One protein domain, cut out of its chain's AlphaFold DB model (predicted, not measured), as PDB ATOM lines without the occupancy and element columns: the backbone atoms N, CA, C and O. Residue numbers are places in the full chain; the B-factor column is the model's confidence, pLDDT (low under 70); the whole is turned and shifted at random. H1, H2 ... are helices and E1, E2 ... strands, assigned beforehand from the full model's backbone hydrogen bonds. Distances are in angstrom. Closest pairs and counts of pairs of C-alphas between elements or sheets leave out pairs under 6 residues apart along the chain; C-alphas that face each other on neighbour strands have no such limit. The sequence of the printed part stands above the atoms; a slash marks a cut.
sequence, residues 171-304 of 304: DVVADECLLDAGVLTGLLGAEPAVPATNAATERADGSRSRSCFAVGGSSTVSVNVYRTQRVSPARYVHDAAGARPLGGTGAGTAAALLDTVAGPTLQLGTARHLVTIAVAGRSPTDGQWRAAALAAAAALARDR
ATOM      1  N   ASP A 171     -40.593  59.813 -26.204       69.62
ATOM      2  CA  ASP A 171     -41.833  60.189 -25.530       69.62
ATOM      3  C   ASP A 171     -42.184  59.098 -24.511       69.62
ATOM      4  O   ASP A 171     -42.197  57.910 -24.856       69.62
ATOM      5  N   VAL A 172     -42.462  59.487 -23.264       66.69
ATOM      6  CA  VAL A 172     -42.946  58.566 -22.222       66.69
ATOM      7  C   VAL A 172     -44.369  58.132 -22.573       66.69
ATOM      8  O   VAL A 172     -45.233  58.974 -22.827       66.69
ATOM      9  N   VAL A 173     -44.616  56.822 -22.602       72.81
ATOM     10  CA  VAL A 173     -45.942  56.257 -22.899       72.81
ATOM     11  C   VAL A 173     -46.790  56.203 -21.620       72.81
ATOM     12  O   VAL A 173     -46.263  56.143 -20.514       72.81
ATOM     13  N   ALA A 174     -48.119  56.295 -21.747       64.19
ATOM     14  CA  ALA A 174     -49.022  56.321 -20.593       64.19
ATOM     15  C   ALA A 174     -49.224  54.946 -19.931       64.19
ATOM     16  O   ALA A 174     -49.409  54.898 -18.715       64.19
ATOM     17  N   ASP A 175     -49.173  53.871 -20.719       72.88
ATOM     18  CA  ASP A 175     -49.393  52.497 -20.273       72.88
ATOM     19  C   ASP A 175     -48.067  51.738 -20.200       72.88
ATOM     20  O   ASP A 175     -47.504  51.313 -21.208       72.88
ATOM     21  N   GLU A 176     -47.547  51.586 -18.982       79.62
ATOM     22  CA  GLU A 176     -46.227  50.985 -18.748       79.62
ATOM     23  C   GLU A 176     -46.318  49.609 -18.077       79.62
ATOM     24  O   GLU A 176     -45.323  48.886 -17.985       79.62
ATOM     25  N   CYS A 177     -47.514  49.209 -17.634       89.56
ATOM     26  CA  CYS A 177     -47.774  47.910 -17.012       89.56
ATOM     27  C   CYS A 177     -47.941  46.802 -18.055       89.56
ATOM     28  O   CYS A 177     -48.989  46.176 -18.175       89.56
ATOM     29  N   LEU A 178     -46.870  46.563 -18.813       90.81
ATOM     30  CA  LEU A 178     -46.821  45.572 -19.891       90.81
ATOM     31  C   LEU A 178     -46.758  44.120 -19.392       90.81
ATOM     32  O   LEU A 178     -46.990  43.196 -20.171       90.81
ATOM     33  N   LEU A 179     -46.367  43.910 -18.133       93.94
ATOM     34  CA  LEU A 179     -46.090  42.591 -17.573       93.94
ATOM     35  C   LEU A 179     -47.250  42.099 -16.710       93.94
ATOM     36  O   LEU A 179     -47.749  42.830 -15.857       93.94
ATOM     37  N   ASP A 180     -47.621  40.835 -16.893       93.19
ATOM     38  CA  ASP A 180     -48.585  40.164 -16.026       93.19
ATOM     39  C   ASP A 180     -47.958  39.692 -14.699       93.19
ATOM     40  O   ASP A 180     -46.739  39.717 -14.492       93.19
ATOM     41  N   ALA A 181     -48.818  39.238 -13.786       92.25
ATOM     42  CA  ALA A 181     -48.419  38.779 -12.459       92.25
ATOM     43  C   ALA A 181     -47.453  37.580 -12.493       92.25
ATOM     44  O   ALA A 181     -46.580  37.480 -11.629       92.25
ATOM     45  N   GLY A 182     -47.565  36.685 -13.479       95.50
ATOM     46  CA  GLY A 182     -46.707  35.504 -13.592       95.50
ATOM     47  C   GLY A 182     -45.276  35.879 -13.969       95.50
ATOM     48  O   GLY A 182     -44.316  35.430 -13.340       95.50
ATOM     49  N   VAL A 183     -45.129  36.773 -14.945       96.88
ATOM     50  CA  VAL A 183     -43.826  37.314 -15.347       96.88
ATOM     51  C   VAL A 183     -43.200  38.128 -14.215       96.88
ATOM     52  O   VAL A 183     -42.015  37.956 -13.918       96.88
ATOM     53  N   LEU A 184     -43.990  38.967 -13.537       95.81
ATOM     54  CA  LEU A 184     -43.521  39.733 -12.380       95.81
ATOM     55  C   LEU A 184     -43.067  38.823 -11.238       95.81
ATOM     56  O   LEU A 184     -42.006  39.062 -10.669       95.81
ATOM     57  N   THR A 185     -43.797  37.740 -10.963       96.38
ATOM     58  CA  THR A 185     -43.395  36.729  -9.972       96.38
ATOM     59  C   THR A 185     -42.044  36.113 -10.328       96.38
ATOM     60  O   THR A 185     -41.189  35.933  -9.463       96.38
ATOM     61  N   GLY A 186     -41.803  35.839 -11.614       96.62
ATOM     62  CA  GLY A 186     -40.508  35.356 -12.090       96.62
ATOM     63  C   GLY A 186     -39.366  36.341 -11.817       96.62
ATOM     64  O   GLY A 186     -38.300  35.929 -11.360       96.62
ATOM     65  N   LEU A 187     -39.583  37.636 -12.060       95.75
ATOM     66  CA  LEU A 187     -38.572  38.675 -11.836       95.75
ATOM     67  C   LEU A 187     -38.327  38.945 -10.343       95.75
ATOM     68  O   LEU A 187     -37.177  39.033  -9.912       95.75
ATOM     69  N   LEU A 188     -39.397  39.036  -9.555       95.38
ATOM     70  CA  LEU A 188     -39.352  39.331  -8.120       95.38
ATOM     71  C   LEU A 188     -38.913  38.116  -7.289       95.38
ATOM     72  O   LEU A 188     -38.365  38.270  -6.202       95.38
ATOM     73  N   GLY A 189     -39.134  36.898  -7.790       95.19
ATOM     74  CA  GLY A 189     -38.937  35.658  -7.036       95.19
ATOM     75  C   GLY A 189     -40.006  35.392  -5.972       95.19
ATOM     76  O   GLY A 189     -39.866  34.439  -5.210       95.19
ATOM     77  N   ALA A 190     -41.042  36.227  -5.919       94.31
ATOM     78  CA  ALA A 190     -42.207  36.130  -5.055       94.31
ATOM     79  C   ALA A 190     -43.392  36.794  -5.764       94.31
ATOM     80  O   ALA A 190     -43.194  37.625  -6.655       94.31
ATOM     81  N   GLU A 191     -44.609  36.437  -5.370       93.62
ATOM     82  CA  GLU A 191     -45.809  37.092  -5.883       93.62
ATOM     83  C   GLU A 191     -45.770  38.603  -5.571       93.62
ATOM     84  O   GLU A 191     -45.301  38.990  -4.489       93.62
ATOM     85  N   PRO A 192     -46.223  39.475  -6.494       92.69
ATOM     86  CA  PRO A 192     -46.375  40.891  -6.197       92.69
ATOM     87  C   PRO A 192     -47.274  41.105  -4.972       92.69
ATOM     88  O   PRO A 192     -48.398  40.613  -4.928       92.69
ATOM     89  N   ALA A 193     -46.803  41.875  -3.990       88.38
ATOM     90  CA  ALA A 193     -47.562  42.185  -2.774       88.38
ATOM     91  C   ALA A 193     -48.830  43.007  -3.067       88.38
ATOM     92  O   ALA A 193     -49.799  42.964  -2.314       88.38
ATOM     93  N   VAL A 194     -48.806  43.758  -4.169       82.06
ATOM     94  CA  VAL A 194     -49.941  44.478  -4.745       82.06
ATOM     95  C   VAL A 194     -49.891  44.344  -6.268       82.06
ATOM     96  O   VAL A 194     -48.804  44.126  -6.819       82.06
ATOM     97  N   PRO A 195     -51.029  44.501  -6.972       85.31
ATOM     98  CA  PRO A 195     -51.022  44.620  -8.424       85.31
ATOM     99  C   PRO A 195     -50.031  45.692  -8.876       85.31
ATOM    100  O   PRO A 195     -49.895  46.730  -8.229       85.31
ATOM    101  N   ALA A 196     -49.338  45.446  -9.987       83.94
ATOM    102  CA  ALA A 196     -48.437  46.439 -10.546       83.94
ATOM    103  C   ALA A 196     -49.230  47.677 -10.979       83.94
ATOM    104  O   ALA A 196     -50.282  47.568 -11.613       83.94
ATOM    105  N   THR A 197     -48.725  48.855 -10.632       82.88
ATOM    106  CA  THR A 197     -49.416  50.121 -10.896       82.88
ATOM    107  C   THR A 197     -48.493  51.111 -11.578       82.88
ATOM    108  O   THR A 197     -47.306  51.182 -11.254       82.88
ATOM    109  N   ASN A 198     -49.059  51.931 -12.465       82.31
ATOM    110  CA  ASN A 198     -48.372  53.100 -12.997       82.31
ATOM    111  C   ASN A 198     -48.089  54.076 -11.845       82.31
ATOM    112  O   ASN A 198     -49.006  54.660 -11.268       82.31
ATOM    113  N   ALA A 199     -46.818  54.258 -11.521       74.06
ATOM    114  CA  ALA A 199     -46.335  55.250 -10.581       74.06
ATOM    115  C   ALA A 199     -45.804  56.460 -11.351       74.06
ATOM    116  O   ALA A 199     -45.181  56.317 -12.401       74.06
ATOM    117  N   ALA A 200     -46.028  57.658 -10.818       75.38
ATOM    118  CA  ALA A 200     -45.417  58.879 -11.322       75.38
ATOM    119  C   ALA A 200     -44.627  59.544 -10.196       75.38
ATOM    120  O   ALA A 200     -45.122  59.660  -9.079       75.38
ATOM    121  N   THR A 201     -43.408  59.978 -10.491       60.53
ATOM    122  CA  THR A 201     -42.577  60.743  -9.557       60.53
ATOM    123  C   THR A 201     -42.187  62.053 -10.203       60.53
ATOM    124  O   THR A 201     -41.687  62.071 -11.328       60.53
ATOM    125  N   GLU A 202     -42.418  63.146  -9.489       65.12
ATOM    126  CA  GLU A 202     -41.904  64.457  -9.857       65.12
ATOM    127  C   GLU A 202     -40.468  64.570  -9.336       65.12
ATOM    128  O   GLU A 202     -40.197  64.362  -8.154       65.12
ATOM    129  N   ARG A 203     -39.526  64.806 -10.243       60.06
ATOM    130  CA  ARG A 203     -38.116  65.016  -9.934       60.06
ATOM    131  C   ARG A 203     -37.908  66.447  -9.442       60.06
ATOM    132  O   ARG A 203     -38.704  67.341  -9.712       60.06
ATOM    133  N   ALA A 204     -36.788  66.674  -8.755       58.06
ATOM    134  CA  ALA A 204     -36.418  67.992  -8.233       58.06
ATOM    135  C   ALA A 204     -36.244  69.064  -9.329       58.06
ATOM    136  O   ALA A 204     -36.362  70.252  -9.047       58.06
ATOM    137  N   ASP A 205     -35.988  68.650 -10.573       65.25
ATOM    138  CA  ASP A 205     -35.921  69.520 -11.753       65.25
ATOM    139  C   ASP A 205     -37.304  69.833 -12.368       65.25
ATOM    140  O   ASP A 205     -37.384  70.454 -13.426       65.25
ATOM    141  N   GLY A 206     -38.395  69.397 -11.726       65.00
ATOM    142  CA  GLY A 206     -39.774  69.564 -12.195       65.00
ATOM    143  C   GLY A 206     -40.189  68.580 -13.293       65.00
ATOM    144  O   GLY A 206     -41.343  68.593 -13.724       65.00
ATOM    145  N   SER A 207     -39.290  67.704 -13.755       59.19
ATOM    146  CA  SER A 207     -39.649  66.657 -14.713       59.19
ATOM    147  C   SER A 207     -40.439  65.541 -14.029       59.19
ATOM    148  O   SER A 207     -40.250  65.249 -12.851       59.19
ATOM    149  N   ARG A 208     -41.325  64.865 -14.764       61.41
ATOM    150  CA  ARG A 208     -42.044  63.689 -14.255       61.41
ATOM    151  C   ARG A 208     -41.487  62.421 -14.883       61.41
ATOM    152  O   ARG A 208     -41.396  62.328 -16.103       61.41
ATOM    153  N   SER A 209     -41.139  61.442 -14.053       64.50
ATOM    154  CA  SER A 209     -40.952  60.058 -14.495       64.50
ATOM    155  C   SER A 209     -42.245  59.304 -14.288       64.50
ATOM    156  O   SER A 209     -42.846  59.432 -13.221       64.50
ATOM    157  N   ARG A 210     -42.646  58.496 -15.262       74.75
ATOM    158  CA  ARG A 210     -43.650  57.453 -15.062       74.75
ATOM    159  C   ARG A 210     -42.934  56.108 -15.145       74.75
ATOM    160  O   ARG A 210     -41.920  56.014 -15.830       74.75
ATOM    161  N   SER A 211     -43.368  55.155 -14.332       83.69
ATOM    162  CA  SER A 211     -42.970  53.756 -14.470       83.69
ATOM    163  C   SER A 211     -44.093  52.863 -13.971       83.69
ATOM    164  O   SER A 211     -44.693  53.181 -12.941       83.69
ATOM    165  N   CYS A 212     -44.304  51.694 -14.567       90.12
ATOM    166  CA  CYS A 212     -45.035  50.646 -13.865       90.12
ATOM    167  C   CYS A 212     -44.130  50.009 -12.811       90.12
ATOM    168  O   CYS A 212     -42.990  49.636 -13.098       90.12
ATOM    169  N   PHE A 213     -44.631  49.911 -11.584       89.75
ATOM    170  CA  PHE A 213     -43.855  49.468 -10.435       89.75
ATOM    171  C   PHE A 213     -44.530  48.293  -9.733       89.75
ATOM    172  O   PHE A 213     -45.752  48.272  -9.580       89.75
ATOM    173  N   ALA A 214     -43.721  47.329  -9.291       91.88
ATOM    174  CA  ALA A 214     -44.165  46.188  -8.501       91.88
ATOM    175  C   ALA A 214     -43.141  45.845  -7.413       91.88
ATOM    176  O   ALA A 214     -41.930  45.977  -7.612       91.88
ATOM    177  N   VAL A 215     -43.635  45.360  -6.273       92.31
ATOM    178  CA  VAL A 215     -42.832  44.924  -5.121       92.31
ATOM    179  C   VAL A 215     -43.229  43.501  -4.760       92.31
ATOM    180  O   VAL A 215     -44.417  43.193  -4.730       92.31
ATOM    181  N   GLY A 216     -42.254  42.650  -4.451       92.50
ATOM    182  CA  GLY A 216     -42.481  41.285  -3.980       92.50
ATOM    183  C   GLY A 216     -41.321  40.826  -3.103       92.50
ATOM    184  O   GLY A 216     -40.159  40.916  -3.504       92.50
ATOM    185  N   GLY A 217     -41.620  40.364  -1.886       91.19
ATOM    186  CA  GLY A 217     -40.597  40.034  -0.890       91.19
ATOM    187  C   GLY A 217     -39.667  41.222  -0.612       91.19
ATOM    188  O   GLY A 217     -40.123  42.301  -0.249       91.19
ATOM    189  N   SER A 218     -38.360  41.024  -0.800       90.31
ATOM    190  CA  SER A 218     -37.324  42.062  -0.666       90.31
ATOM    191  C   SER A 218     -36.876  42.662  -2.008       90.31
ATOM    192  O   SER A 218     -35.814  43.279  -2.081       90.31
ATOM    193  N   SER A 219     -37.624  42.422  -3.088       92.25
ATOM    194  CA  SER A 219     -37.272  42.823  -4.452       92.25
ATOM    195  C   SER A 219     -38.289  43.790  -5.050       92.25
ATOM    196  O   SER A 219     -39.461  43.816  -4.666       92.25
ATOM    197  N   THR A 220     -37.834  44.584  -6.017       91.81
ATOM    198  CA  THR A 220     -38.675  45.542  -6.748       91.81
ATOM    199  C   THR A 220     -38.411  45.461  -8.246       91.81
ATOM    200  O   THR A 220     -37.297  45.145  -8.666       91.81
ATOM    201  N   VAL A 221     -39.441  45.744  -9.044       92.69
ATOM    202  CA  VAL A 221     -39.382  45.853 -10.506       92.69
ATOM    203  C   VAL A 221     -39.890  47.234 -10.909       92.69
ATOM    204  O   VAL A 221     -40.941  47.671 -10.440       92.69
ATOM    205  N   SER A 222     -39.178  47.889 -11.823       91.62
ATOM    206  CA  SER A 222     -39.618  49.115 -12.494       91.62
ATOM    207  C   SER A 222     -39.570  48.916 -14.007       91.62
ATOM    208  O   SER A 222     -38.534  48.523 -14.546       91.62
ATOM    209  N   VAL A 223     -40.687  49.186 -14.684       92.44
ATOM    210  CA  VAL A 223     -40.832  49.125 -16.143       92.44
ATOM    211  C   VAL A 223     -41.085  50.531 -16.671       92.44
ATOM    212  O   VAL A 223     -42.002  51.200 -16.203       92.44
ATOM    213  N   ASN A 224     -40.296  50.972 -17.649       90.56
ATOM    214  CA  ASN A 224     -40.509  52.247 -18.337       90.56
ATOM    215  C   ASN A 224     -40.605  51.984 -19.837       90.56
ATOM    216  O   ASN A 224     -39.855  51.158 -20.375       90.56
ATOM    217  N   VAL A 225     -41.508  52.691 -20.512       91.12
ATOM    218  CA  VAL A 225     -41.762  52.503 -21.942       91.12
ATOM    219  C   VAL A 225     -41.606  53.829 -22.665       91.12
ATOM    220  O   VAL A 225     -42.265  54.822 -22.363       91.12
ATOM    221  N   TYR A 226     -40.752  53.818 -23.678       87.75
ATOM    222  CA  TYR A 226     -40.426  54.986 -24.473       87.75
ATOM    223  C   TYR A 226     -40.773  54.745 -25.931       87.75
ATOM    224  O   TYR A 226     -40.348  53.751 -26.523       87.75
ATOM    225  N   ARG A 227     -41.480  55.684 -26.555       87.19
ATOM    226  CA  ARG A 227     -41.663  55.712 -28.007       87.19
ATOM    227  C   ARG A 227     -40.575  56.577 -28.632       87.19
ATOM    228  O   ARG A 227     -40.414  57.735 -28.269       87.19
ATOM    229  N   THR A 228     -39.832  56.034 -29.590       80.19
ATOM    230  CA  THR A 228     -38.706  56.743 -30.223       80.19
ATOM    231  C   THR A 228     -39.058  57.199 -31.633       80.19
ATOM    232  O   THR A 228     -39.658  56.441 -32.395       80.19
ATOM    233  N   GLN A 229     -38.624  58.400 -32.018       70.19
ATOM    234  CA  GLN A 229     -39.005  58.991 -33.309       70.19
ATOM    235  C   GLN A 229     -37.937  58.886 -34.414       70.19
ATOM    236  O   GLN A 229     -38.273  59.023 -35.587       70.19
ATOM    237  N   ARG A 230     -36.654  58.683 -34.075       59.59
ATOM    238  CA  ARG A 230     -35.538  58.885 -35.032       59.59
ATOM    239  C   ARG A 230     -34.553  57.718 -35.183       59.59
ATOM    240  O   ARG A 230     -33.730  57.749 -36.090       59.59
ATOM    241  N   VAL A 231     -34.642  56.685 -34.348       67.38
ATOM    242  CA  VAL A 231     -33.786  55.484 -34.403       67.38
ATOM    243  C   VAL A 231     -34.663  54.271 -34.139       67.38
ATOM    244  O   VAL A 231     -35.521  54.347 -33.267       67.38
ATOM    245  N   SER A 232     -34.464  53.163 -34.862       82.12
ATOM    246  CA  SER A 232     -35.132  51.901 -34.527       82.12
ATOM    247  C   SER A 232     -34.610  51.409 -33.169       82.12
ATOM    248  O   SER A 232     -33.419  51.082 -33.090       82.12
ATOM    249  N   PRO A 233     -35.442  51.318 -32.117       87.62
ATOM    250  CA  PRO A 233     -34.994  50.898 -30.789       87.62
ATOM    251  C   PRO A 233     -34.258  49.566 -30.780       87.62
ATOM    252  O   PRO A 233     -33.271  49.424 -30.071       87.62
ATOM    253  N   ALA A 234     -34.690  48.607 -31.604       90.50
ATOM    254  CA  ALA A 234     -34.003  47.327 -31.751       90.50
ATOM    255  C   ALA A 234     -32.521  47.504 -32.134       90.50
ATOM    256  O   ALA A 234     -31.648  46.895 -31.529       90.50
ATOM    257  N   ARG A 235     -32.213  48.398 -33.080       88.12
ATOM    258  CA  ARG A 235     -30.823  48.707 -33.445       88.12
ATOM    259  C   ARG A 235     -30.073  49.404 -32.312       88.12
ATOM    260  O   ARG A 235     -28.932  49.057 -32.054       88.12
ATOM    261  N   TYR A 236     -30.718  50.346 -31.622       87.50
ATOM    262  CA  TYR A 236     -30.109  51.024 -30.474       87.50
ATOM    263  C   TYR A 236     -29.684  50.028 -29.384       87.50
ATOM    264  O   TYR A 236     -28.565  50.110 -28.891       87.50
ATOM    265  N   VAL A 237     -30.552  49.069 -29.046       91.25
ATOM    266  CA  VAL A 237     -30.257  48.034 -28.042       91.25
ATOM    267  C   VAL A 237     -29.208  47.045 -28.542       91.25
ATOM    268  O   VAL A 237     -28.336  46.646 -27.779       91.25
ATOM    269  N   HIS A 238     -29.265  46.662 -29.818       89.25
ATOM    270  CA  HIS A 238     -28.260  45.794 -30.429       89.25
ATOM    271  C   HIS A 238     -26.855  46.418 -30.395       89.25
ATOM    272  O   HIS A 238     -25.881  45.732 -30.098       89.25
ATOM    273  N   ASP A 239     -26.759  47.722 -30.658       86.00
ATOM    274  CA  ASP A 239     -25.493  48.457 -30.745       86.00
ATOM    275  C   ASP A 239     -25.031  49.006 -29.370       86.00
ATOM    276  O   ASP A 239     -24.062  49.768 -29.292       86.00
ATOM    277  N   ALA A 240     -25.716  48.653 -28.273       83.75
ATOM    278  CA  ALA A 240     -25.416  49.151 -26.934       83.75
ATOM    279  C   ALA A 240     -24.078  48.597 -26.409       83.75
ATOM    280  O   ALA A 240     -23.938  47.414 -26.092       83.75
ATOM    281  N   ALA A 241     -23.080  49.473 -26.286       78.94
ATOM    282  CA  ALA A 241     -21.760  49.108 -25.780       78.94
ATOM    283  C   ALA A 241     -21.817  48.648 -24.311       78.94
ATOM    284  O   ALA A 241     -22.465  49.281 -23.479       78.94
ATOM    285  N   GLY A 242     -21.102  47.564 -23.993       80.88
ATOM    286  CA  GLY A 242     -21.040  47.001 -22.638       80.88
ATOM    287  C   GLY A 242     -22.291  46.226 -22.210       80.88
ATOM    288  O   GLY A 242     -22.327  45.717 -21.095       80.88
ATOM    289  N   ALA A 243     -23.296  46.104 -23.080       88.88
ATOM    290  CA  ALA A 243     -24.484  45.312 -22.809       88.88
ATOM    291  C   ALA A 243     -24.258  43.834 -23.170       88.88
ATOM    292  O   ALA A 243     -23.627  43.509 -24.178       88.88
ATOM    293  N   ARG A 244     -24.813  42.921 -22.367       94.75
ATOM    294  CA  ARG A 244     -24.831  41.490 -22.678       94.75
ATOM    295  C   ARG A 244     -26.078  41.161 -23.501       94.75
ATOM    296  O   ARG A 244     -27.183  41.285 -22.971       94.75
ATOM    297  N   PRO A 245     -25.951  40.713 -24.759       94.31
ATOM    298  CA  PRO A 245     -27.113  40.414 -25.584       94.31
ATOM    299  C   PRO A 245     -27.924  39.252 -25.001       94.31
ATOM    300  O   PRO A 245     -27.375  38.247 -24.544       94.31
ATOM    301  N   LEU A 246     -29.248  39.383 -25.055       95.44
ATOM    302  CA  LEU A 246     -30.204  38.361 -24.651       95.44
ATOM    303  C   LEU A 246     -30.931  37.833 -25.894       95.44
ATOM    304  O   LEU A 246     -31.830  38.474 -26.437       95.44
ATOM    305  N   GLY A 247     -30.524  36.649 -26.353       92.69
ATOM    306  CA  GLY A 247     -31.129  35.988 -27.511       92.69
ATOM    307  C   GLY A 247     -32.508  35.382 -27.225       92.69
ATOM    308  O   GLY A 247     -32.902  35.189 -26.070       92.69
ATOM    309  N   GLY A 248     -33.219  35.013 -28.294       90.94
ATOM    310  CA  GLY A 248     -34.509  34.316 -28.212       90.94
ATOM    311  C   GLY A 248     -35.698  35.214 -27.860       90.94
ATOM    312  O   GLY A 248     -36.645  34.743 -27.241       90.94
ATOM    313  N   THR A 249     -35.647  36.499 -28.218       87.12
ATOM    314  CA  THR A 249     -36.693  37.492 -27.904       87.12
ATOM    315  C   THR A 249     -37.682  37.756 -29.041       87.12
ATOM    316  O   THR A 249     -38.647  38.486 -28.839       87.12
ATOM    317  N   GLY A 250     -37.502  37.100 -30.191       84.31
ATOM    318  CA  GLY A 250     -38.391  37.195 -31.352       84.31
ATOM    319  C   GLY A 250     -37.780  37.952 -32.532       84.31
ATOM    320  O   GLY A 250     -36.707  38.550 -32.440       84.31
ATOM    321  N   ALA A 251     -38.453  37.888 -33.682       82.81
ATOM    322  CA  ALA A 251     -38.026  38.602 -34.881       82.81
ATOM    323  C   ALA A 251     -38.315  40.107 -34.755       82.81
ATOM    324  O   ALA A 251     -39.396  40.510 -34.330       82.81
ATOM    325  N   GLY A 252     -37.355  40.947 -35.153       84.75
ATOM    326  CA  GLY A 252     -37.510  42.408 -35.123       84.75
ATOM    327  C   GLY A 252     -37.419  43.039 -33.726       84.75
ATOM    328  O   GLY A 252     -37.709  44.227 -33.572       84.75
ATOM    329  N   THR A 253     -37.003  42.263 -32.724       92.81
ATOM    330  CA  THR A 253     -36.716  42.725 -31.365       92.81
ATOM    331  C   THR A 253     -35.258  42.474 -31.020       92.81
ATOM    332  O   THR A 253     -34.714  41.423 -31.350       92.81
ATOM    333  N   ALA A 254     -34.637  43.415 -30.318       95.00
ATOM    334  CA  ALA A 254     -33.332  43.217 -29.702       95.00
ATOM    335  C   ALA A 254     -33.468  43.382 -28.195       95.00
ATOM    336  O   ALA A 254     -34.179  44.272 -27.734       95.00
ATOM    337  N   ALA A 255     -32.783  42.539 -27.436       96.69
ATOM    338  CA  ALA A 255     -32.752  42.632 -25.991       96.69
ATOM    339  C   ALA A 255     -31.317  42.519 -25.494       96.69
ATOM    340  O   ALA A 255     -30.542  41.713 -26.012       96.69
ATOM    341  N   ALA A 256     -30.979  43.307 -24.486       96.44
ATOM    342  CA  ALA A 256     -29.682  43.252 -23.845       96.44
ATOM    343  C   ALA A 256     -29.810  43.563 -22.353       96.44
ATOM    344  O   ALA A 256     -30.690  44.312 -21.931       96.44
ATOM    345  N   LEU A 257     -28.934  42.961 -21.561       95.69
ATOM    346  CA  LEU A 257     -28.825  43.188 -20.130       95.69
ATOM    347  C   LEU A 257     -27.659  44.134 -19.870       95.69
ATOM    348  O   LEU A 257     -26.563  43.934 -20.393       95.69
ATOM    349  N   LEU A 258     -27.913  45.160 -19.069       92.06
ATOM    350  CA  LEU A 258     -26.927  46.131 -18.627       92.06
ATOM    351  C   LEU A 258     -26.841  46.090 -17.111       92.06
ATOM    352  O   LEU A 258     -27.868  46.055 -16.428       92.06
ATOM    353  N   ASP A 259     -25.626  46.163 -16.590       85.75
ATOM    354  CA  ASP A 259     -25.420  46.384 -15.167       85.75
ATOM    355  C   ASP A 259     -25.566  47.878 -14.880       85.75
ATOM    356  O   ASP A 259     -24.860  48.719 -15.438       85.75
ATOM    357  N   THR A 260     -26.530  48.218 -14.029       82.06
ATOM    358  CA  THR A 260     -26.764  49.593 -13.583       82.06
ATOM    359  C   THR A 260     -26.531  49.695 -12.083       82.06
ATOM    360  O   THR A 260     -26.488  48.685 -11.382       82.06
ATOM    361  N   VAL A 261     -26.438  50.920 -11.564       75.00
ATOM    362  CA  VAL A 261     -26.243  51.171 -10.124       75.00
ATOM    363  C   VAL A 261     -27.318  50.492  -9.261       75.00
ATOM    364  O   VAL A 261     -27.023  50.051  -8.157       75.00
ATOM    365  N   ALA A 262     -28.550  50.370  -9.761       69.75
ATOM    366  CA  ALA A 262     -29.642  49.729  -9.028       69.75
ATOM    367  C   ALA A 262     -29.691  48.198  -9.175       69.75
ATOM    368  O   ALA A 262     -30.473  47.549  -8.483       69.75
ATOM    369  N   GLY A 263     -28.886  47.628 -10.078       79.50
ATOM    370  CA  GLY A 263     -28.888  46.209 -10.416       79.50
ATOM    371  C   GLY A 263     -29.009  45.931 -11.920       79.50
ATOM    372  O   GLY A 263     -28.960  46.858 -12.745       79.50
ATOM    373  N   PRO A 264     -29.160  44.649 -12.294       86.62
ATOM    374  CA  PRO A 264     -29.312  44.246 -13.683       86.62
ATOM    375  C   PRO A 264     -30.586  44.846 -14.286       86.62
ATOM    376  O   PRO A 264     -31.676  44.764 -13.715       86.62
ATOM    377  N   THR A 265     -30.441  45.453 -15.458       94.06
ATOM    378  CA  THR A 265     -31.531  46.085 -16.203       94.06
ATOM    379  C   THR A 265     -31.614  45.495 -17.596       94.06
ATOM    380  O   THR A 265     -30.636  45.474 -18.339       94.06
ATOM    381  N   LEU A 266     -32.805  45.052 -17.978       96.06
ATOM    382  CA  LEU A 266     -33.112  44.655 -19.342       96.06
ATOM    383  C   LEU A 266     -33.494  45.884 -20.166       96.06
ATOM    384  O   LEU A 266     -34.414  46.619 -19.812       96.06
ATOM    385  N   GLN A 267     -32.824  46.064 -21.298       95.44
ATOM    386  CA  GLN A 267     -33.273  46.920 -22.388       95.44
ATOM    387  C   GLN A 267     -33.857  46.059 -23.500       95.44
ATOM    388  O   GLN A 267     -33.212  45.127 -23.973       95.44
ATOM    389  N   LEU A 268     -35.069  46.392 -23.934       95.69
ATOM    390  CA  LEU A 268     -35.756  45.757 -25.053       95.69
ATOM    391  C   LEU A 268     -36.098  46.816 -26.098       95.69
ATOM    392  O   LEU A 268     -36.861  47.743 -25.844       95.69
ATOM    393  N   GLY A 269     -35.561  46.651 -27.296       94.25
ATOM    394  CA  GLY A 269     -35.862  47.477 -28.448       94.25
ATOM    395  C   GLY A 269     -36.780  46.741 -29.415       94.25
ATOM    396  O   GLY A 269     -36.459  45.650 -29.877       94.25
ATOM    397  N   THR A 270     -37.906  47.359 -29.761       92.25
ATOM    398  CA  THR A 270     -38.795  46.929 -30.852       92.25
ATOM    399  C   THR A 270     -38.612  47.843 -32.073       92.25
ATOM    400  O   THR A 270     -37.658  48.617 -32.151       92.25
ATOM    401  N   ALA A 271     -39.541  47.805 -33.034       88.75
ATOM    402  CA  ALA A 271     -39.548  48.739 -34.160       88.75
ATOM    403  C   ALA A 271     -39.816  50.205 -33.756       88.75
ATOM    404  O   ALA A 271     -39.340  51.111 -34.434       88.75
ATOM    405  N   ARG A 272     -40.592  50.451 -32.688       88.75
ATOM    406  CA  ARG A 272     -41.051  51.807 -32.298       88.75
ATOM    407  C   ARG A 272     -40.876  52.142 -30.817       88.75
ATOM    408  O   ARG A 272     -40.898  53.318 -30.465       88.75
ATOM    409  N   HIS A 273     -40.709  51.125 -29.977       91.25
ATOM    410  CA  HIS A 273     -40.619  51.270 -28.529       91.25
ATOM    411  C   HIS A 273     -39.291  50.752 -27.990       91.25
ATOM    412  O   HIS A 273     -38.833  49.687 -28.414       91.25
ATOM    413  N   LEU A 274     -38.719  51.493 -27.046       92.12
ATOM    414  CA  LEU A 274     -37.683  51.044 -26.128       92.12
ATOM    415  C   LEU A 274     -38.341  50.790 -24.769       92.12
ATOM    416  O   LEU A 274     -39.034  51.663 -24.254       92.12
ATOM    417  N   VAL A 275     -38.109  49.624 -24.183       93.56
ATOM    418  CA  VAL A 275     -38.559  49.274 -22.833       93.56
ATOM    419  C   VAL A 275     -37.338  49.075 -21.949       93.56
ATOM    420  O   VAL A 275     -36.386  48.406 -22.360       93.56
ATOM    421  N   THR A 276     -37.371  49.628 -20.740       93.69
ATOM    422  CA  THR A 276     -36.400  49.321 -19.686       93.69
ATOM    423  C   THR A 276     -37.096  48.597 -18.544       93.69
ATOM    424  O   THR A 276     -38.151  49.030 -18.089       93.69
ATOM    425  N   ILE A 277     -36.507  47.494 -18.084       95.00
ATOM    426  CA  ILE A 277     -37.001  46.712 -16.946       95.00
ATOM    427  C   ILE A 277     -35.852  46.570 -15.956       95.00
ATOM    428  O   ILE A 277     -34.907  45.821 -16.205       95.00
ATOM    429  N   ALA A 278     -35.921  47.309 -14.857       93.75
ATOM    430  CA  ALA A 278     -34.927  47.275 -13.793       93.75
ATOM    431  C   ALA A 278     -35.429  46.401 -12.642       93.75
ATOM    432  O   ALA A 278     -36.585  46.530 -12.232       93.75
ATOM    433  N   VAL A 279     -34.555  45.537 -12.119       93.31
ATOM    434  CA  VAL A 279     -34.831  44.726 -10.927       93.31
ATOM    435  C   VAL A 279     -33.805  45.049  -9.855       93.31
ATOM    436  O   VAL A 279     -32.604  44.968 -10.099       93.31
ATOM    437  N   ALA A 280     -34.290  45.390  -8.663       92.00
ATOM    438  CA  ALA A 280     -33.456  45.621  -7.490       92.00
ATOM    439  C   ALA A 280     -33.746  44.577  -6.406       92.00
ATOM    440  O   ALA A 280     -34.882  44.128  -6.249       92.00
ATOM    441  N   GLY A 281     -32.710  44.213  -5.642       90.31
ATOM    442  CA  GLY A 281     -32.794  43.237  -4.547       90.31
ATOM    443  C   GLY A 281     -32.661  41.769  -4.973       90.31
ATOM    444  O   GLY A 281     -32.715  40.888  -4.115       90.31
ATOM    445  N   ARG A 282     -32.461  41.494  -6.271       90.69
ATOM    446  CA  ARG A 282     -32.288  40.147  -6.841       90.69
ATOM    447  C   ARG A 282     -31.619  40.204  -8.219       90.69
ATOM    448  O   ARG A 282     -31.699  41.214  -8.909       90.69
ATOM    449  N   SER A 283     -31.042  39.075  -8.638       92.44
ATOM    450  CA  SER A 283     -30.571  38.829 -10.006       92.44
ATOM    451  C   SER A 283     -31.444  37.770 -10.696       92.44
ATOM    452  O   SER A 283     -31.280  36.580 -10.416       92.44
ATOM    453  N   PRO A 284     -32.391  38.157 -11.574       95.69
ATOM    454  CA  PRO A 284     -33.164  37.199 -12.357       95.69
ATOM    455  C   PRO A 284     -32.280  36.409 -13.330       95.69
ATOM    456  O   PRO A 284     -31.260  36.894 -13.821       95.69
ATOM    457  N   THR A 285     -32.701  35.184 -13.628       96.31
ATOM    458  CA  THR A 285     -32.061  34.307 -14.617       96.31
ATOM    459  C   THR A 285     -32.345  34.768 -16.047       96.31
ATOM    460  O   THR A 285     -33.347  35.429 -16.318       96.31
ATOM    461  N   ASP A 286     -31.528  34.335 -17.009       96.00
ATOM    462  CA  ASP A 286     -31.750  34.611 -18.437       96.00
ATOM    463  C   ASP A 286     -33.121  34.146 -18.935       96.00
ATOM    464  O   ASP A 286     -33.720  34.794 -19.788       96.00
ATOM    465  N   GLY A 287     -33.632  33.029 -18.405       97.44
ATOM    466  CA  GLY A 287     -34.977  32.548 -18.720       97.44
ATOM    467  C   GLY A 287     -36.062  33.524 -18.266       97.44
ATOM    468  O   GLY A 287     -36.981  33.813 -19.029       97.44
ATOM    469  N   GLN A 288     -35.919  34.088 -17.064       97.69
ATOM    470  CA  GLN A 288     -36.850  35.077 -16.510       97.69
ATOM    471  C   GLN A 288     -36.769  36.407 -17.262       97.69
ATOM    472  O   GLN A 288     -37.799  36.967 -17.633       97.69
ATOM    473  N   TRP A 289     -35.558  36.871 -17.583       97.56
ATOM    474  CA  TRP A 289     -35.375  38.051 -18.427       97.56
ATOM    475  C   TRP A 289     -35.963  37.865 -19.824       97.56
ATOM    476  O   TRP A 289     -36.611  38.769 -20.352       97.56
ATOM    477  N   ARG A 290     -35.793  36.681 -20.419       97.38
ATOM    478  CA  ARG A 290     -36.346  36.370 -21.740       97.38
ATOM    479  C   ARG A 290     -37.869  36.321 -21.713       97.38
ATOM    480  O   ARG A 290     -38.493  36.865 -22.618       97.38
ATOM    481  N   ALA A 291     -38.464  35.724 -20.681       97.12
ATOM    482  CA  ALA A 291     -39.913  35.725 -20.498       97.12
ATOM    483  C   ALA A 291     -40.464  37.157 -20.395       97.12
ATOM    484  O   ALA A 291     -41.431  37.489 -21.076       97.12
ATOM    485  N   ALA A 292     -39.795  38.028 -19.631       97.12
ATOM    486  CA  ALA A 292     -40.165  39.437 -19.529       97.12
ATOM    487  C   ALA A 292     -40.047  40.184 -20.864       97.12
ATOM    488  O   ALA A 292     -40.957  40.923 -21.236       97.12
ATOM    489  N   ALA A 293     -38.969  39.951 -21.618       96.69
ATOM    490  CA  ALA A 293     -38.785  40.541 -22.941       96.69
ATOM    491  C   ALA A 293     -39.896  40.125 -23.923       96.69
ATOM    492  O   ALA A 293     -40.469  40.972 -24.607       96.69
ATOM    493  N   LEU A 294     -40.223  38.828 -23.967       96.19
ATOM    494  CA  LEU A 294     -41.272  38.285 -24.833       96.19
ATOM    495  C   LEU A 294     -42.654  38.832 -24.459       96.19
ATOM    496  O   LEU A 294     -43.404  39.249 -25.341       96.19
ATOM    497  N   ALA A 295     -42.972  38.883 -23.164       95.69
ATOM    498  CA  ALA A 295     -44.239  39.421 -22.675       95.69
ATOM    499  C   ALA A 295     -44.396  40.911 -23.015       95.69
ATOM    500  O   ALA A 295     -45.418  41.310 -23.575       95.69
ATOM    501  N   ALA A 296     -43.360  41.720 -22.769       94.62
ATOM    502  CA  ALA A 296     -43.369  43.141 -23.105       94.62
ATOM    503  C   ALA A 296     -43.514  43.375 -24.618       94.62
ATOM    504  O   ALA A 296     -44.315  44.207 -25.043       94.62
ATOM    505  N   ALA A 297     -42.796  42.613 -25.452       93.50
ATOM    506  CA  ALA A 297     -42.929  42.701 -26.905       93.50
ATOM    507  C   ALA A 297     -44.346  42.334 -27.383       93.50
ATOM    508  O   ALA A 297     -44.897  43.015 -28.251       93.50
ATOM    509  N   ALA A 298     -44.952  41.295 -26.800       93.00
ATOM    510  CA  ALA A 298     -46.308  40.860 -27.124       93.00
ATOM    511  C   ALA A 298     -47.386  41.853 -26.660       93.00
ATOM    512  O   ALA A 298     -48.407  42.008 -27.328       93.00
ATOM    513  N   ALA A 299     -47.185  42.538 -25.529       91.25
ATOM    514  CA  ALA A 299     -48.051  43.633 -25.095       91.25
ATOM    515  C   ALA A 299     -48.003  44.798 -26.097       91.25
ATOM    516  O   ALA A 299     -49.025  45.168 -26.663       91.25
ATOM    517  N   LEU A 300     -46.802  45.258 -26.453       89.44
ATOM    518  CA  LEU A 300     -46.607  46.373 -27.389       89.44
ATOM    519  C   LEU A 300     -47.043  46.088 -28.831       89.44
ATOM    520  O   LEU A 300     -47.170  47.014 -29.637       89.44
ATOM    521  N   ALA A 301     -47.192  44.818 -29.203       85.88
ATOM    522  CA  ALA A 301     -47.743  44.431 -30.495       85.88
ATOM    523  C   ALA A 301     -49.271  44.591 -30.551       85.88
ATOM    524  O   ALA A 301     -49.797  44.789 -31.641       85.88
ATOM    525  N   ARG A 302     -49.959  44.516 -29.402       79.94
ATOM    526  CA  ARG A 302     -51.419  44.670 -29.288       79.94
ATOM    527  C   ARG A 302     -51.869  46.133 -29.304       79.94
ATOM    528  O   ARG A 302     -52.993  46.395 -29.707       79.94
ATOM    529  N   ASP A 303     -50.985  47.060 -28.942       67.31
ATOM    530  CA  ASP A 303     -51.257  48.508 -28.925       67.31
ATOM    531  C   ASP A 303     -51.038  49.200 -30.291       67.31
ATOM    532  O   ASP A 303     -50.909  50.425 -30.366       67.31
ATOM    533  N   ARG A 304     -50.922  48.428 -31.380       58.31
ATOM    534  CA  ARG A 304     -50.756  48.928 -32.756       58.31
ATOM    535  C   ARG A 304     -52.052  48.835 -33.539       58.31
ATOM    536  O   ARG A 304     -52.270  49.761 -34.350       58.31
TER     537      ARG A 304
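Overview. This is residues 171 to 304 of the 304 residues of an uncharacterized protein of Pseudonocardia ammonioxydans (UniProt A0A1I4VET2). A twisted sheet of six strands has H1 and the long H3 over one face and the short H2 over the other, in three layers. Two meanders, E1 E2 E3 and E4 E5 E6, each strand the antiparallel neighbour of the one before, join side by side through E3 and E6. The 134 printed residues include three named helices and six named strands, in the order H1 E1 E2 E3 H2 E4 E5 E6 H3; the sheet's order is E1 E2 E3 E6 E5 E4, all antiparallel. The class is mixed; the whole is compact, radius of gyration of the C-alphas 13.9 A, spanning 37 by 36 by 31 A.

Arrangement. H1, residues 181 to 188, runs across E2, residues 208 to 216, and over E3, residues 219 to 228, at a height over the sheet of 9.0 A; the closest C-alphas of H1 and E2 are those of Leu 188 and Gly 216, 5.5 A. E1, residues 197 to 202, forms a hairpin with E2, N 199 and O 211 being 2.8 A apart. E2 bends by 51 degrees at residue 212; its N 214 is 3.0 A from O 221 of E3. H2, residues 233 to 238, lies over E5, residues 263 to 269, at a height over the sheet of 5.0 A, closest C-alphas Ala 234 and Gly 269, 3.8 A. E4, residues 254 to 260, forms a hairpin with E5, N 258 and O 265 being 2.8 A apart. E6, residues 273 to 280, has N 277 2.9 A from O 266 of E5 and O 276 2.9 A from N 224 of E3. H3, residues 286 to 302, is on the same face as H1, at a height over the sheet of 9.5 A and slantwise to E6, at 36 degrees on the local plane. Its residues 288 to 295 alone touch H1, at a steep tilt of 39 degrees, opposite ways; the closest C-alphas, Gly 186 and Gln 288, are 5.7 A apart. Every O i to N i+4 pair is within hydrogen-bond range in H1 and H2, and 12 of 13 in H3.

Along the chain. H1 begins at C-alpha 181 (-48.419, 38.779, -12.459) and H3 ends at C-alpha 302 (-51.419, 44.670, -29.288). From first to last C-alpha, E3 measures 29.3 A, E2 24.7 A and H3 24.6 A.

Size, cuts and confidence. The C-alphas farthest apart, Ala 204 and Ala 251, are 39.7 A apart. The printed part has no cut; the link from H2 to E4, 15 residues, is long. Seventeen residues have pLDDT under 70, among them 201 to 209.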